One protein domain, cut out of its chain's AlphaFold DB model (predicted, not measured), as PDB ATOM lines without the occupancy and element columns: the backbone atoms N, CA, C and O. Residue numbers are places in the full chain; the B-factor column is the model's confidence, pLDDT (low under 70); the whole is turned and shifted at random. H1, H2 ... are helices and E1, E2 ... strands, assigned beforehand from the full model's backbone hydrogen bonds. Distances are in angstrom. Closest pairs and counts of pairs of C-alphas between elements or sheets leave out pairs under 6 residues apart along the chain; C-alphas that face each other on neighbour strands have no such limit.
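Overview. This is residues 30 to 153 of the 153 residues of an uncharacterized protein of Naumannella sp. ID2617S (UniProt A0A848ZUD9). What is the shape? With little regular structure, a small twisted sheet has H1 and H3 over one face, and residues 139 to 147 stick out. What makes it? The 124 printed residues, mixed in class, hold H1, E1, H2, E2, H3, E3 and E4 in chain order; the sheet E1 E2 E4 E3 is antiparallel. It is compact, radius of gyration of the C-alphas 14.5 A, spanning 45 by 34 by 24 A.

Along the chain. Where are the helices? H1, residues 47 to 58, 16.1 A, begins at (309.020, 288.769, 240.442); H2 is residues 78 to 81, H3 101 to 110. Where are the strands? E1 is residues 63 to 67, E2 84 to 90, E3 115 to 117; E4, 128 to 131, ends at (310.912, 276.944, 240.359).

Arrangement. Which strands pair? Within hydrogen-bond range are N 66 and O 86 in E1 and E2, 2.9 A, N 85 and O 130 in E2 and E4, 3.0 A, and N 117 and O 129 in the hairpin E3 and E4, 2.9 A. How do helices stand? H1 touches H3 with residues 52 to 56 alone, closest C-alphas Gly 52 and Cys 108, 5.6 A; H2 only grazes the sheet. Every O i to N i+4 pair is within range in H1 and H3.

Size, cuts and confidence. Any cut? The printed part has no cut. Where is confidence low? Residues 30 to 36, 41 to 42, 70 and 134 to 153 are under 70.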
ATOM      1  N   ALA A  30     321.438 289.833 240.338       58.78
ATOM      2  CA  ALA A  30     322.135 288.722 240.977       58.78
ATOM      3  C   ALA A  30     323.191 288.185 239.997       58.78
ATOM      4  O   ALA A  30     323.083 288.410 238.796       58.78
ATOM      5  N   TYR A  31     324.225 287.502 240.477       59.50
ATOM      6  CA  TYR A  31     325.184 286.828 239.600       59.50
ATOM      7  C   TYR A  31     325.080 285.331 239.825       59.50
ATOM      8  O   TYR A  31     325.074 284.891 240.976       59.50
ATOM      9  N   THR A  32     325.047 284.560 238.743       69.44
ATOM     10  CA  THR A  32     325.200 283.106 238.822       69.44
ATOM     11  C   THR A  32     326.607 282.736 239.314       69.44
ATOM     12  O   THR A  32     327.543 283.550 239.316       69.44
ATOM     13  N   SER A  33     326.771 281.505 239.800       59.12
ATOM     14  CA  SER A  33     328.037 281.029 240.360       59.12
ATOM     15  C   SER A  33     329.086 280.808 239.265       59.12
ATOM     16  O   SER A  33     328.808 280.266 238.203       59.12
ATOM     17  N   LYS A  34     330.350 281.140 239.559       60.12
ATOM     18  CA  LYS A  34     331.484 280.840 238.661       60.12
ATOM     19  C   LYS A  34     331.700 279.343 238.419       60.12
ATOM     20  O   LYS A  34     332.334 278.987 237.437       60.12
ATOM     21  N   ARG A  35     331.247 278.498 239.351       64.12
ATOM     22  CA  ARG A  35     331.437 277.040 239.323       64.12
ATOM     23  C   ARG A  35     330.233 276.272 238.768       64.12
ATOM     24  O   ARG A  35     330.295 275.058 238.769       64.12
ATOM     25  N   GLY A  36     329.156 276.954 238.377       65.31
ATOM     26  CA  GLY A  36     328.008 276.288 237.761       65.31
ATOM     27  C   GLY A  36     328.209 276.072 236.260       65.31
ATOM     28  O   GLY A  36     328.959 276.818 235.627       65.31
ATOM     29  N   ASP A  37     327.493 275.105 235.692       73.94
ATOM     30  CA  ASP A  37     327.474 274.713 234.274       73.94
ATOM     31  C   ASP A  37     327.327 275.867 233.262       73.94
ATOM     32  O   ASP A  37     327.785 275.747 232.129       73.94
ATOM     33  N   GLN A  38     326.699 276.989 233.639       70.44
ATOM     34  CA  GLN A  38     326.510 278.164 232.763       70.44
ATOM     35  C   GLN A  38     327.497 279.313 233.045       70.44
ATOM     36  O   GLN A  38     327.369 280.412 232.495       70.44
ATOM     37  N   GLY A  39     328.463 279.095 233.942       71.25
ATOM     38  CA  GLY A  39     329.393 280.122 234.399       71.25
ATOM     39  C   GLY A  39     328.708 281.314 235.078       71.25
ATOM     40  O   GLY A  39     327.497 281.339 235.314       71.25
ATOM     41  N   GLN A  40     329.504 282.333 235.407       74.88
ATOM     42  CA  GLN A  40     329.017 283.549 236.057       74.88
ATOM     43  C   GLN A  40     328.521 284.573 235.032       74.88
ATOM     44  O   GLN A  40     329.293 285.059 234.207       74.88
ATOM     45  N   HIS A  41     327.266 284.979 235.161       68.56
ATOM     46  CA  HIS A  41     326.651 286.057 234.398       68.56
ATOM     47  C   HIS A  41     325.625 286.800 235.273       68.56
ATOM     48  O   HIS A  41     325.126 286.234 236.253       68.56
ATOM     49  N   PRO A  42     325.344 288.084 234.989       68.69
ATOM     50  CA  PRO A  42     324.274 288.803 235.663       68.69
ATOM     51  C   PRO A  42     322.919 288.193 235.290       68.69
ATOM     52  O   PRO A  42     322.660 287.911 234.123       68.69
ATOM     53  N   GLN A  43     322.052 288.024 236.281       78.62
ATOM     54  CA  GLN A  43     320.718 287.468 236.136       78.62
ATOM     55  C   GLN A  43     319.717 288.273 236.967       78.62
ATOM     56  O   GLN A  43     319.894 288.503 238.168       78.62
ATOM     57  N   GLU A  44     318.639 288.694 236.314       78.25
ATOM     58  CA  GLU A  44     317.501 289.315 236.983       78.25
ATOM     59  C   GLU A  44     316.641 288.243 237.661       78.25
ATOM     60  O   GLU A  44     316.426 287.156 237.118       78.25
ATOM     61  N   LEU A  45     316.145 288.558 238.859       83.44
ATOM     62  CA  LEU A  45     315.265 287.669 239.611       83.44
ATOM     63  C   LEU A  45     313.812 287.879 239.183       83.44
ATOM     64  O   LEU A  45     313.323 289.011 239.132       83.44
ATOM     65  N   ASP A  46     313.102 286.789 238.904       84.81
ATOM     66  CA  ASP A  46     311.705 286.861 238.484       84.81
ATOM     67  C   ASP A  46     310.792 287.268 239.651       84.81
ATOM     68  O   ASP A  46     310.815 286.686 240.738       84.81
ATOM     69  N   GLU A  47     309.923 288.251 239.412       82.75
ATOM     70  CA  GLU A  47     309.020 288.769 240.442       82.75
ATOM     71  C   GLU A  47     308.040 287.702 240.964       82.75
ATOM     72  O   GLU A  47     307.609 287.760 242.114       82.75
ATOM     73  N   ARG A  48     307.657 286.711 240.147       86.44
ATOM     74  CA  ARG A  48     306.796 285.599 240.589       86.44
ATOM     75  C   ARG A  48     307.521 284.719 241.598       86.44
ATOM     76  O   ARG A  48     306.915 284.375 242.606       86.44
ATOM     77  N   MET A  49     308.803 284.442 241.371       91.31
ATOM     78  CA  MET A  49     309.636 283.700 242.317       91.31
ATOM     79  C   MET A  49     309.800 284.479 243.631       91.31
ATOM     80  O   MET A  49     309.522 283.936 244.701       91.31
ATOM     81  N   LEU A  50     310.095 285.783 243.566       89.19
ATOM     82  CA  LEU A  50     310.186 286.634 244.762       89.19
ATOM     83  C   LEU A  50     308.857 286.701 245.542       89.19
ATOM     84  O   LEU A  50     308.846 286.653 246.774       89.19
ATOM     85  N   ARG A  51     307.716 286.761 244.842       86.62
ATOM     86  CA  ARG A  51     306.386 286.662 245.472       86.62
ATOM     87  C   ARG A  51     306.135 285.288 246.093       86.62
ATOM     88  O   ARG A  51     305.492 285.227 247.137       86.62
ATOM     89  N   GLY A  52     306.649 284.215 245.499       90.94
ATOM     90  CA  GLY A  52     306.618 282.873 246.077       90.94
ATOM     91  C   GLY A  52     307.352 282.796 247.413       90.94
ATOM     92  O   GLY A  52     306.786 282.319 248.396       90.94
ATOM     93  N   MET A  53     308.561 283.356 247.490       91.94
ATOM     94  CA  MET A  53     309.317 283.440 248.748       91.94
ATOM     95  C   MET A  53     308.550 284.229 249.822       91.94
ATOM     96  O   MET A  53     308.470 283.804 250.975       91.94
ATOM     97  N   LEU A  54     307.921 285.347 249.438       90.50
ATOM     98  CA  LEU A  54     307.074 286.125 250.346       90.50
ATOM     99  C   LEU A  54     305.836 285.337 250.800       90.50
ATOM    100  O   LEU A  54     305.451 285.428 251.963       90.50
ATOM    101  N   ALA A  55     305.220 284.546 249.919       88.12
ATOM    102  CA  ALA A  55     304.085 283.698 250.275       88.12
ATOM    103  C   ALA A  55     304.472 282.625 251.309       88.12
ATOM    104  O   ALA A  55     303.727 282.412 252.266       88.12
ATOM    105  N   VAL A  56     305.651 282.008 251.170       92.12
ATOM    106  CA  VAL A  56     306.200 281.065 252.163       92.12
ATOM    107  C   VAL A  56     306.378 281.751 253.522       92.12
ATOM    108  O   VAL A  56     305.899 281.238 254.534       92.12
ATOM    109  N   ALA A  57     306.986 282.940 253.543       91.00
ATOM    110  CA  ALA A  57     307.175 283.710 254.773       91.00
ATOM    111  C   ALA A  57     305.839 284.132 255.416       91.00
ATOM    112  O   ALA A  57     305.666 283.996 256.625       91.00
ATOM    113  N   ASN A  58     304.862 284.572 254.616       90.38
ATOM    114  CA  ASN A  58     303.530 284.968 255.094       90.38
ATOM    115  C   ASN A  58     302.725 283.798 255.677       90.38
ATOM    116  O   ASN A  58     301.827 284.022 256.484       90.38
ATOM    117  N   LYS A  59     303.048 282.555 255.301       91.69
ATOM    118  CA  LYS A  59     302.507 281.347 255.942       91.69
ATOM    119  C   LYS A  59     303.200 280.993 257.266       91.69
ATOM    120  O   LYS A  59     302.825 280.009 257.893       91.69
ATOM    121  N   GLY A  60     304.186 281.782 257.699       92.62
ATOM    122  CA  GLY A  60     304.881 281.621 258.976       92.62
ATOM    123  C   GLY A  60     306.137 280.750 258.924       92.62
ATOM    124  O   GLY A  60     306.688 280.431 259.975       92.62
ATOM    125  N   TYR A  61     306.614 280.362 257.736       93.12
ATOM    126  CA  TYR A  61     307.835 279.561 257.610       93.12
ATOM    127  C   TYR A  61     309.083 280.446 257.582       93.12
ATOM    128  O   TYR A  61     309.241 281.302 256.709       93.12
ATOM    129  N   ARG A  62     310.024 280.185 258.493       92.94
ATOM    130  CA  ARG A  62     311.383 280.733 258.436       92.94
ATOM    131  C   ARG A  62     312.262 279.793 257.618       92.94
ATOM    132  O   ARG A  62     312.513 278.674 258.051       92.94
ATOM    133  N   ILE A  63     312.750 280.251 256.472       91.75
ATOM    134  CA  ILE A  63     313.564 279.445 255.555       91.75
ATOM    135  C   ILE A  63     315.020 279.921 255.520       91.75
ATOM    136  O   ILE A  63     315.273 281.126 255.580       91.75
ATOM    137  N   ARG A  64     315.976 278.992 255.392       93.38
ATOM    138  CA  ARG A  64     317.350 279.312 254.971       93.38
ATOM    139  C   ARG A  64     317.492 279.003 253.490       93.38
ATOM    140  O   ARG A  64     317.410 277.847 253.096       93.38
ATOM    141  N   VAL A  65     317.699 280.047 252.695       90.88
ATOM    142  CA  VAL A  65     317.885 279.937 251.247       90.88
ATOM    143  C   VAL A  65     319.353 279.640 250.941       90.88
ATOM    144  O   VAL A  65     320.231 280.317 251.478       90.88
ATOM    145  N   THR A  66     319.618 278.647 250.096       87.00
ATOM    146  CA  THR A  66     320.979 278.233 249.696       87.00
ATOM    147  C   THR A  66     321.342 278.628 248.275       87.00
ATOM    148  O   THR A  66     322.504 278.928 248.011       87.00
ATOM    149  N   ALA A  67     320.358 278.677 247.377       85.81
ATOM    150  CA  ALA A  67     320.537 279.074 245.987       85.81
ATOM    151  C   ALA A  67     319.343 279.908 245.508       85.81
ATOM    152  O   ALA A  67     318.212 279.683 245.933       85.81
ATOM    153  N   ILE A  68     319.600 280.887 244.632       82.06
ATOM    154  CA  ILE A  68     318.572 281.686 243.941       82.06
ATOM    155  C   ILE A  68     318.966 281.819 242.465       82.06
ATOM    156  O   ILE A  68     318.374 281.175 241.606       82.06
ATOM    157  N   ALA A  69     320.011 282.597 242.165       79.88
ATOM    158  CA  ALA A  69     320.579 282.705 240.822       79.88
ATOM    159  C   ALA A  69     321.882 281.896 240.728       79.88
ATOM    160  O   ALA A  69     322.879 282.255 241.354       79.88
ATOM    161  N   GLY A  70     321.888 280.816 239.948       67.88
ATOM    162  CA  GLY A  70     323.014 279.872 239.858       67.88
ATOM    163  C   GLY A  70     323.169 278.971 241.093       67.88
ATOM    164  O   GLY A  70     322.170 278.596 241.687       67.88
ATOM    165  N   ALA A  71     324.422 278.679 241.476       70.12
ATOM    166  CA  ALA A  71     324.899 277.478 242.191       70.12
ATOM    167  C   ALA A  71     325.214 276.325 241.217       70.12
ATOM    168  O   ALA A  71     325.096 276.507 240.008       70.12
ATOM    169  N   ASP A  72     325.785 275.227 241.708       76.56
ATOM    170  CA  ASP A  72     326.182 274.098 240.858       76.56
ATOM    171  C   ASP A  72     324.949 273.241 240.535       76.56
ATOM    172  O   ASP A  72     324.465 272.485 241.375       76.56
ATOM    173  N   HIS A  73     324.388 273.450 239.343       76.12
ATOM    174  CA  HIS A  73     323.192 272.775 238.840       76.12
ATOM    175  C   HIS A  73     323.360 272.420 237.368       76.12
ATOM    176  O   HIS A  73     324.109 273.098 236.661       76.12
ATOM    177  N   SER A  74     322.546 271.464 236.900       77.06
ATOM    178  CA  SER A  74     322.453 271.106 235.486       77.06
ATOM    179  C   SER A  74     322.214 272.328 234.600       77.06
ATOM    180  O   SER A  74     321.446 273.232 234.944       77.06
ATOM    181  N   ALA A  75     322.830 272.333 233.420       73.44
ATOM    182  CA  ALA A  75     322.781 273.438 232.464       73.44
ATOM    183  C   ALA A  75     321.374 274.007 232.158       73.44
ATOM    184  O   ALA A  75     321.263 275.187 231.822       73.44
ATOM    185  N   THR A  76     320.297 273.219 232.266       76.94
ATOM    186  CA  THR A  76     318.911 273.662 231.999       76.94
ATOM    187  C   THR A  76     318.172 274.205 233.227       76.94
ATOM    188  O   THR A  76     317.024 274.639 233.110       76.94
ATOM    189  N   SER A  77     318.823 274.230 234.394       83.19
ATOM    190  CA  SER A  77     318.223 274.627 235.667       83.19
ATOM    191  C   SER A  77     317.652 276.048 235.657       83.19
ATOM    192  O   SER A  77     318.248 277.007 235.154       83.19
ATOM    193  N   ARG A  78     316.495 276.203 236.310       86.81
ATOM    194  CA  ARG A  78     315.794 277.485 236.493       86.81
ATOM    195  C   ARG A  78     316.561 278.479 237.361       86.81
ATOM    196  O   ARG A  78     316.298 279.682 237.278       86.81
ATOM    197  N   HIS A  79     317.550 278.015 238.123       86.94
ATOM    198  CA  HIS A  79     318.472 278.893 238.839       86.94
ATOM    199  C   HIS A  79     319.265 279.797 237.894       86.94
ATOM    200  O   HIS A  79     319.446 280.975 238.195       86.94
ATOM    201  N   TYR A  80     319.677 279.307 236.720       83.69
ATOM    202  CA  TYR A  80     320.374 280.142 235.732       83.69
ATOM    203  C   TYR A  80     319.452 281.160 235.052       83.69
ATOM    204  O   TYR A  80     319.924 282.099 234.430       83.69
ATOM    205  N   ARG A  81     318.132 281.019 235.211       85.94
ATOM    206  CA  ARG A  81     317.124 281.951 234.681       85.94
ATOM    207  C   ARG A  81     316.546 282.874 235.756       85.94
ATOM    208  O   ARG A  81     315.589 283.595 235.490       85.94
ATOM    209  N   GLY A  82     317.081 282.822 236.981       86.94
ATOM    210  CA  GLY A  82     316.604 283.623 238.113       86.94
ATOM    211  C   GLY A  82     315.154 283.328 238.499       86.94
ATOM    212  O   GLY A  82     314.473 284.209 239.028       86.94
ATOM    213  N   THR A  83     314.655 282.124 238.204       91.56
ATOM    214  CA  THR A  83     313.250 281.749 238.431       91.56
ATOM    215  C   THR A  83     313.086 280.612 239.433       91.56
ATOM    216  O   THR A  83     311.984 280.077 239.543       91.56
ATOM    217  N   ALA A  84     314.131 280.261 240.187       93.62
ATOM    218  CA  ALA A  84     314.071 279.254 241.240       93.62
ATOM    219  C   ALA A  84     314.807 279.671 242.517       93.62
ATOM    220  O   ALA A  84     315.611 280.603 242.505       93.62
ATOM    221  N   PHE A  85     314.516 278.975 243.614       93.88
ATOM    222  CA  PHE A  85     315.290 279.046 244.846       93.88
ATOM    223  C   PHE A  85     315.321 277.689 245.564       93.88
ATOM    224  O   PHE A  85     314.357 276.924 245.478       93.88
ATOM    225  N   ASP A  86     316.396 277.463 246.321       95.38
ATOM    226  CA  ASP A  86     316.588 276.274 247.153       95.38
ATOM    227  C   ASP A  86     316.560 276.612 248.645       95.38
ATOM    228  O   ASP A  86     317.063 277.659 249.068       95.38
ATOM    229  N   VAL A  87     315.999 275.709 249.451       94.06
ATOM    230  CA  VAL A  87     315.909 275.816 250.916       94.06
ATOM    231  C   VAL A  87     316.344 274.518 251.568       94.06
ATOM    232  O   VAL A  87     315.742 273.479 251.326       94.06
ATOM    233  N   ASP A  88     317.304 274.577 252.484       94.81
ATOM    234  CA  ASP A  88     317.786 273.395 253.211       94.81
ATOM    235  C   ASP A  88     317.478 273.430 254.720       94.81
ATOM    236  O   ASP A  88     317.708 272.443 255.419       94.81
ATOM    237  N   GLN A  89     316.917 274.530 255.240       96.38
ATOM    238  CA  GLN A  89     316.358 274.592 256.594       96.38
ATOM    239  C   GLN A  89     315.002 275.292 256.623       96.38
ATOM    240  O   GLN A  89     314.834 276.366 256.043       96.38
ATOM    241  N   ILE A  90     314.061 274.720 257.377       96.19
ATOM    242  CA  ILE A  90     312.716 275.258 257.608       96.19
ATOM    243  C   ILE A  90     312.473 275.291 259.115       96.19
ATOM    244  O   ILE A  90     312.617 274.287 259.807       96.19
ATOM    245  N   ASN A  91     312.131 276.465 259.641       95.19
ATOM    246  CA  ASN A  91     311.946 276.734 261.067       95.19
ATOM    247  C   ASN A  91     313.151 276.336 261.942       95.19
ATOM    248  O   ASN A  91     313.017 276.157 263.146       95.19
ATOM    249  N   GLY A  92     314.355 276.300 261.360       95.00
ATOM    250  CA  GLY A  92     315.594 275.888 262.033       95.00
ATOM    251  C   GLY A  92     315.869 274.381 261.997       95.00
ATOM    252  O   GLY A  92     316.876 273.948 262.542       95.00
ATOM    253  N   VAL A  93     315.011 273.591 261.347       97.19
ATOM    254  CA  VAL A  93     315.213 272.151 261.136       97.19
ATOM    255  C   VAL A  93     315.730 271.924 259.719       97.19
ATOM    256  O   VAL A  93     315.192 272.497 258.771       97.19
ATOM    257  N   GLY A  94     316.765 271.098 259.565       96.75
ATOM    258  CA  GLY A  94     317.295 270.713 258.255       96.75
ATOM    259  C   GLY A  94     316.291 269.887 257.450       96.75
ATOM    260  O   GLY A  94     315.635 269.004 258.002       96.75
ATOM    261  N   VAL A  95     316.170 270.139 256.145       96.50
ATOM    262  CA  VAL A  95     315.241 269.398 255.272       96.50
ATOM    263  C   VAL A  95     315.565 267.902 255.264       96.50
ATOM    264  O   VAL A  95     314.669 267.098 255.515       96.50
ATOM    265  N   GLY A  96     316.845 267.536 255.136       93.38
ATOM    266  CA  GLY A  96     317.299 266.141 255.262       93.38
ATOM    267  C   GLY A  96     317.168 265.543 256.671       93.38
ATOM    268  O   GLY A  96     317.414 264.360 256.866       93.38
ATOM    269  N   SER A  97     316.770 266.344 257.663       95.94
ATOM    270  CA  SER A  97     316.526 265.924 259.049       95.94
ATOM    271  C   SER A  97     315.035 265.921 259.410       95.94
ATOM    272  O   SER A  97     314.691 265.939 260.588       95.94
ATOM    273  N   GLY A  98     314.143 265.917 258.413       92.06
ATOM    274  CA  GLY A  98     312.698 265.795 258.629       92.06
ATOM    275  C   GLY A  98     311.959 267.120 258.815       92.06
ATOM    276  O   GLY A  98     310.886 267.144 259.416       92.06
ATOM    277  N   ALA A  99     312.491 268.234 258.302       96.25
ATOM    278  CA  ALA A  99     311.742 269.488 258.289       96.25
ATOM    279  C   ALA A  99     310.433 269.369 257.480       96.25
ATOM    280  O   ALA A  99     310.295 268.503 256.610       96.25
ATOM    281  N   ALA A 100     309.489 270.289 257.721       93.50
ATOM    282  CA  ALA A 100     308.171 270.350 257.075       93.50
ATOM    283  C   ALA A 100     308.223 270.771 255.583       93.50
ATOM    284  O   ALA A 100     307.538 271.698 255.148       93.50
ATOM    285  N   HIS A 101     309.045 270.089 254.786       96.06
ATOM    286  CA  HIS A 101     309.347 270.397 253.390       96.06
ATOM    287  C   HIS A 101     308.109 270.360 252.486       96.06
ATOM    288  O   HIS A 101     307.936 271.254 251.662       96.06
ATOM    289  N   GLN A 102     307.194 269.409 252.700       97.31
ATOM    290  CA  GLN A 102     305.942 269.317 251.937       97.31
ATOM    291  C   GLN A 102     305.077 270.577 252.066       97.31
ATOM    292  O   GLN A 102     304.429 270.998 251.109       97.31
ATOM    293  N   ALA A 103     305.095 271.227 253.231       94.88
ATOM    294  CA  ALA A 103     304.312 272.435 253.449       94.88
ATOM    295  C   ALA A 103     304.899 273.649 252.708       94.88
ATOM    296  O   ALA A 103     304.148 274.466 252.169       94.88
ATOM    297  N   VAL A 104     306.232 273.732 252.613       96.31
ATOM    298  CA  VAL A 104     306.918 274.743 251.794       96.31
ATOM    299  C   VAL A 104     306.690 274.484 250.303       96.31
ATOM    300  O   VAL A 104     306.326 275.416 249.588       96.31
ATOM    301  N   LEU A 105     306.787 273.231 249.843       97.06
ATOM    302  CA  LEU A 105     306.465 272.852 248.458       97.06
ATOM    303  C   LEU A 105     305.015 273.205 248.089       97.06
ATOM    304  O   LEU A 105     304.764 273.775 247.028       97.06
ATOM    305  N   SER A 106     304.049 272.945 248.982       96.44
ATOM    306  CA  SER A 106     302.652 273.358 248.769       96.44
ATOM    307  C   SER A 106     302.521 274.874 248.667       96.44
ATOM    308  O   SER A 106     301.847 275.375 247.769       96.44
ATOM    309  N   ALA A 107     303.195 275.621 249.545       94.25
ATOM    310  CA  ALA A 107     303.192 277.080 249.507       94.25
ATOM    311  C   ALA A 107     303.763 277.631 248.189       94.25
ATOM    312  O   ALA A 107     303.170 278.539 247.605       94.25
ATOM    313  N   CYS A 108     304.859 277.055 247.687       95.56
ATOM    314  CA  CYS A 108     305.413 277.391 246.377       95.56
ATOM    315  C   CYS A 108     304.419 277.088 245.247       95.56
ATOM    316  O   CYS A 108     304.163 277.950 244.401       95.56
ATOM    317  N   ARG A 109     303.807 275.896 245.254       95.44
ATOM    318  CA  ARG A 109     302.813 275.487 244.249       95.44
ATOM    319  C   ARG A 109     301.599 276.414 244.226       95.44
ATOM    320  O   ARG A 109     301.166 276.834 243.157       95.44
ATOM    321  N   GLU A 110     301.072 276.770 245.393       93.12
ATOM    322  CA  GLU A 110     299.966 277.727 245.529       93.12
ATOM    323  C   GLU A 110     300.345 279.129 245.028       93.12
ATOM    324  O   GLU A 110     299.503 279.842 244.487       93.12
ATOM    325  N   ALA A 111     301.623 279.504 245.137       90.38
ATOM    326  CA  ALA A 111     302.178 280.728 244.561       90.38
ATOM    327  C   ALA A 111     302.560 280.599 243.067       90.38
ATOM    328  O   ALA A 111     303.158 281.513 242.489       90.38
ATOM    329  N   GLY A 112     302.205 279.488 242.416       93.56
ATOM    330  CA  GLY A 112     302.369 279.274 240.978       93.56
ATOM    331  C   GLY A 112     303.703 278.661 240.551       93.56
ATOM    332  O   GLY A 112     304.014 278.705 239.358       93.56
ATOM    333  N   ALA A 113     304.495 278.111 241.478       94.31
ATOM    334  CA  ALA A 113     305.673 277.326 241.119       94.31
ATOM    335  C   ALA A 113     305.245 276.062 240.365       94.31
ATOM    336  O   ALA A 113     304.329 275.347 240.784       94.31
ATOM    337  N   THR A 114     305.925 275.770 239.260       94.88
ATOM    338  CA  THR A 114     305.638 274.615 238.394       94.88
ATOM    339  C   THR A 114     306.672 273.502 238.525       94.88
ATOM    340  O   THR A 114     306.493 272.438 237.946       94.88
ATOM    341  N   GLU A 115     307.739 273.732 239.286       93.75
ATOM    342  CA  GLU A 115     308.745 272.739 239.656       93.75
ATOM    343  C   GLU A 115     308.924 272.817 241.168       93.75
ATOM    344  O   GLU A 115     309.250 273.872 241.701       93.75
ATOM    345  N   ASN A 116     308.584 271.732 241.853       96.19
ATOM    346  CA  ASN A 116     308.554 271.651 243.308       96.19
ATOM    347  C   ASN A 116     309.176 270.301 243.673       96.19
ATOM    348  O   ASN A 116     308.484 269.284 243.642       96.19
ATOM    349  N   LEU A 117     310.480 270.290 243.939       95.88
ATOM    350  CA  LEU A 117     311.258 269.076 244.192       95.88
ATOM    351  C   LEU A 117     311.774 269.100 245.631       95.88
ATOM    352  O   LEU A 117     312.083 270.158 246.172       95.88
ATOM    353  N   GLY A 118     311.843 267.945 246.275       95.88
ATOM    354  CA  GLY A 118     312.314 267.813 247.652       95.88
ATOM    355  C   GLY A 118     312.627 266.357 247.983       95.88
ATOM    356  O   GLY A 118     312.687 265.542 247.059       95.88
ATOM    357  N   PRO A 119     312.775 266.001 249.270       96.19
ATOM    358  CA  PRO A 119     313.040 264.625 249.674       96.19
ATOM    359  C   PRO A 119     312.099 263.617 249.000       96.19
ATOM    360  O   PRO A 119     310.878 263.797 249.004       96.19
ATOM    361  N   GLY A 120     312.683 262.579 248.391       92.50
ATOM    362  CA  GLY A 120     311.981 261.619 247.529       92.50
ATOM    363  C   GLY A 120     312.131 261.874 246.021       92.50
ATOM    364  O   GLY A 120     311.780 261.001 245.228       92.50
ATOM    365  N   TYR A 121     312.691 263.018 245.613       93.19
ATOM    366  CA  TYR A 121     313.124 263.279 244.237       93.19
ATOM    367  C   TYR A 121     314.650 263.123 244.117       93.19
ATOM    368  O   TYR A 121     315.374 263.654 244.965       93.19
ATOM    369  N   PRO A 122     315.171 262.457 243.067       92.88
ATOM    370  CA  PRO A 122     316.612 262.277 242.889       92.88
ATOM    371  C   PRO A 122     317.381 263.599 242.989       92.88
ATOM    372  O   PRO A 122     317.022 264.575 242.332       92.88
ATOM    373  N   GLY A 123     318.421 263.635 243.826       89.62
ATOM    374  CA  GLY A 123     319.254 264.822 244.047       89.62
ATOM    375  C   GLY A 123     318.700 265.855 245.038       89.62
ATOM    376  O   GLY A 123     319.366 266.860 245.256       89.62
ATOM    377  N   HIS A 124     317.539 265.620 245.663       94.50
ATOM    378  CA  HIS A 124     316.844 266.612 246.505       94.50
ATOM    379  C   HIS A 124     316.595 266.144 247.951       94.50
ATOM    380  O   HIS A 124     315.733 266.674 248.647       94.50
ATOM    381  N   ASP A 125     317.355 265.168 248.452       95.12
ATOM    382  CA  ASP A 125     317.137 264.602 249.797       95.12
ATOM    383  C   ASP A 125     317.395 265.594 250.943       95.12
ATOM    384  O   ASP A 125     316.914 265.411 252.060       95.12
ATOM    385  N   THR A 126     318.151 266.660 250.681       95.50
ATOM    386  CA  THR A 126     318.619 267.605 251.706       95.50
ATOM    387  C   THR A 126     318.064 269.016 251.557       95.50
ATOM    388  O   THR A 126     318.364 269.862 252.400       95.50
ATOM    389  N   HIS A 127     317.253 269.287 250.533       96.00
ATOM    390  CA  HIS A 127     316.711 270.617 250.265       96.00
ATOM    391  C   HIS A 127     315.389 270.560 249.493       96.00
ATOM    392  O   HIS A 127     315.013 269.543 248.923       96.00
ATOM    393  N   VAL A 128     314.667 271.673 249.502       96.88
ATOM    394  CA  VAL A 128     313.510 271.945 248.648       96.88
ATOM    395  C   VAL A 128     313.954 272.848 247.512       96.88
ATOM    396  O   VAL A 128     314.584 273.862 247.788       96.88
ATOM    397  N   HIS A 129     313.549 272.523 246.291       96.75
ATOM    398  CA  HIS A 129     313.681 273.351 245.101       96.75
ATOM    399  C   HIS A 129     312.299 273.838 244.648       96.75
ATOM    400  O   HIS A 129     311.411 273.026 244.363       96.75
ATOM    401  N   CYS A 130     312.117 275.157 244.556       96.44
ATOM    402  CA  CYS A 130     310.904 275.779 244.024       96.44
ATOM    403  C   CYS A 130     311.232 276.632 242.793       96.44
ATOM    404  O   CYS A 130     311.936 277.634 242.909       96.44
ATOM    405  N   GLY A 131     310.659 276.288 241.639       94.56
ATOM    406  CA  GLY A 131     310.912 276.944 240.359       94.56
ATOM    407  C   GLY A 131     309.645 277.394 239.622       94.56
ATOM    408  O   GLY A 131     308.644 276.677 239.543       94.56
ATOM    409  N   TRP A 132     309.717 278.556 238.974       92.50
ATOM    410  CA  TRP A 132     308.687 279.124 238.097       92.50
ATOM    411  C   TRP A 132     309.130 279.082 236.634       92.50
ATOM    412  O   TRP A 132     310.315 279.200 236.318       92.50
ATOM    413  N   CYS A 133     308.161 278.984 235.723       87.12
ATOM    414  CA  CYS A 133     308.422 279.148 234.295       87.12
ATOM    415  C   CYS A 133     309.039 280.516 234.012       87.12
ATOM    416  O   CYS A 133     308.461 281.527 234.404       87.12
ATOM    417  N   SER A 134     310.155 280.570 233.286       69.31
ATOM    418  CA  SER A 134     310.753 281.831 232.830       69.31
ATOM    419  C   SER A 134     309.765 282.641 231.975       69.31
ATOM    420  O   SER A 134     308.876 282.059 231.350       69.31
ATOM    421  N   PRO A 135     309.864 283.982 231.959       59.03
ATOM    422  CA  PRO A 135     308.902 284.839 231.260       59.03
ATOM    423  C   PRO A 135     308.976 284.759 229.724       59.03
ATOM    424  O   PRO A 135     308.155 285.370 229.037       59.03
ATOM    425  N   GLU A 136     309.880 283.956 229.160       50.12
ATOM    426  CA  GLU A 136     310.026 283.742 227.720       50.12
ATOM    427  C   GLU A 136     308.901 282.871 227.132       50.12
ATOM    428  O   GLU A 136     309.085 281.708 226.779       50.12
ATOM    429  N   ARG A 137     307.697 283.461 227.075       47.75
ATOM    430  CA  ARG A 137     306.618 283.227 226.090       47.75
ATOM    431  C   ARG A 137     305.357 284.079 226.331       47.75
ATOM    432  O   ARG A 137     304.327 283.766 225.743       47.75
ATOM    433  N   ASN A 138     305.371 285.123 227.174       43.00
ATOM    434  CA  ASN A 138     304.115 285.791 227.573       43.00
ATOM    435  C   ASN A 138     303.990 287.302 227.296       43.00
ATOM    436  O   ASN A 138     303.039 287.919 227.765       43.00
ATOM    437  N   GLU A 139     304.850 287.916 226.479       39.12
ATOM    438  CA  GLU A 139     304.626 289.315 226.052       39.12
ATOM    439  C   GLU A 139     303.694 289.463 224.832       39.12
ATOM    440  O   GLU A 139     303.462 290.568 224.354       39.12
ATOM    441  N   ARG A 140     303.071 288.375 224.348       40.53
ATOM    442  CA  ARG A 140     302.123 288.426 223.213       40.53
ATOM    443  C   ARG A 140     300.730 287.848 223.460       40.53
ATOM    444  O   ARG A 140     300.046 287.511 222.499       40.53
ATOM    445  N   ARG A 141     300.263 287.745 224.708       40.69
ATOM    446  CA  ARG A 141     298.856 287.393 224.991       40.69
ATOM    447  C   ARG A 141     298.283 288.231 226.134       40.69
ATOM    448  O   ARG A 141     297.905 287.729 227.184       40.69
ATOM    449  N   HIS A 142     298.174 289.538 225.892       39.53
ATOM    450  CA  HIS A 142     297.074 290.308 226.467       39.53
ATOM    451  C   HIS A 142     295.790 289.841 225.784       39.53
ATOM    452  O   HIS A 142     295.501 290.276 224.677       39.53
ATOM    453  N   LEU A 143     295.094 288.898 226.411       37.47
ATOM    454  CA  LEU A 143     293.640 288.733 226.429       37.47
ATOM    455  C   LEU A 143     293.353 287.495 227.281       37.47
ATOM    456  O   LEU A 143     294.096 286.518 227.251       37.47
ATOM    457  N   ALA A 144     292.320 287.606 228.105       42.72
ATOM    458  CA  ALA A 144     291.894 286.612 229.074       42.72
ATOM    459  C   ALA A 144     291.898 285.179 228.517       42.72
ATOM    460  O   ALA A 144     291.507 284.964 227.376       42.72
ATOM    461  N   VAL A 145     292.303 284.228 229.363       32.97
ATOM    462  CA  VAL A 145     291.739 282.882 229.576       32.97
ATOM    463  C   VAL A 145     292.820 282.035 230.255       32.97
ATOM    464  O   VAL A 145     293.980 282.031 229.859       32.97
ATOM    465  N   THR A 146     292.408 281.369 231.327       42.84
ATOM    466  CA  THR A 146     293.046 280.269 232.057       42.84
ATOM    467  C   THR A 146     294.130 279.538 231.256       42.84
ATOM    468  O   THR A 146     293.838 278.613 230.506       42.84
ATOM    469  N   ALA A 147     295.394 279.942 231.405       36.78
ATOM    470  CA  ALA A 147     296.510 279.293 230.729       36.78
ATOM    471  C   ALA A 147     297.331 278.505 231.752       36.78
ATOM    472  O   ALA A 147     298.239 279.027 232.400       36.78
ATOM    473  N   PHE A 148     296.994 277.223 231.883       40.69
ATOM    474  CA  PHE A 148     297.893 276.207 232.412       40.69
ATOM    475  C   PHE A 148     299.015 276.033 231.373       40.69
ATOM    476  O   PHE A 148     298.916 275.222 230.456       40.69
ATOM    477  N   VAL A 149     300.039 276.890 231.419       48.06
ATOM    478  CA  VAL A 149     301.182 276.786 230.504       48.06
ATOM    479  C   VAL A 149     302.132 275.743 231.070       48.06
ATOM    480  O   VAL A 149     302.822 275.991 232.058       48.06
ATOM    481  N   ALA A 150     302.154 274.572 230.436       46.19
ATOM    482  CA  ALA A 150     303.161 273.555 230.685       46.19
ATOM    483  C   ALA A 150     304.552 274.145 230.404       46.19
ATOM    484  O   ALA A 150     304.864 274.596 229.298       46.19
ATOM    485  N   CYS A 151     305.377 274.176 231.444       55.31
ATOM    486  CA  CYS A 151     306.800 274.430 231.330       55.31
ATOM    487  C   CYS A 151     307.439 273.233 230.614       55.31
ATOM    488  O   CYS A 151     307.460 272.144 231.178       55.31
ATOM    489  N   GLY A 152     307.936 273.413 229.389       48.19
ATOM    490  CA  GLY A 152     308.857 272.446 228.784       48.19
ATOM    491  C   GLY A 152     310.187 272.492 229.536       48.19
ATOM    492  O   GLY A 152     310.705 273.593 229.746       48.19
ATOM    493  N   GLY A 153     310.641 271.327 230.005       42.75
ATOM    494  CA  GLY A 153     311.937 271.125 230.664       42.75
ATOM    495  C   GLY A 153     313.113 271.191 229.704       42.75
ATOM    496  O   GLY A 153     312.878 271.071 228.480       42.75
TER     497      GLY A 153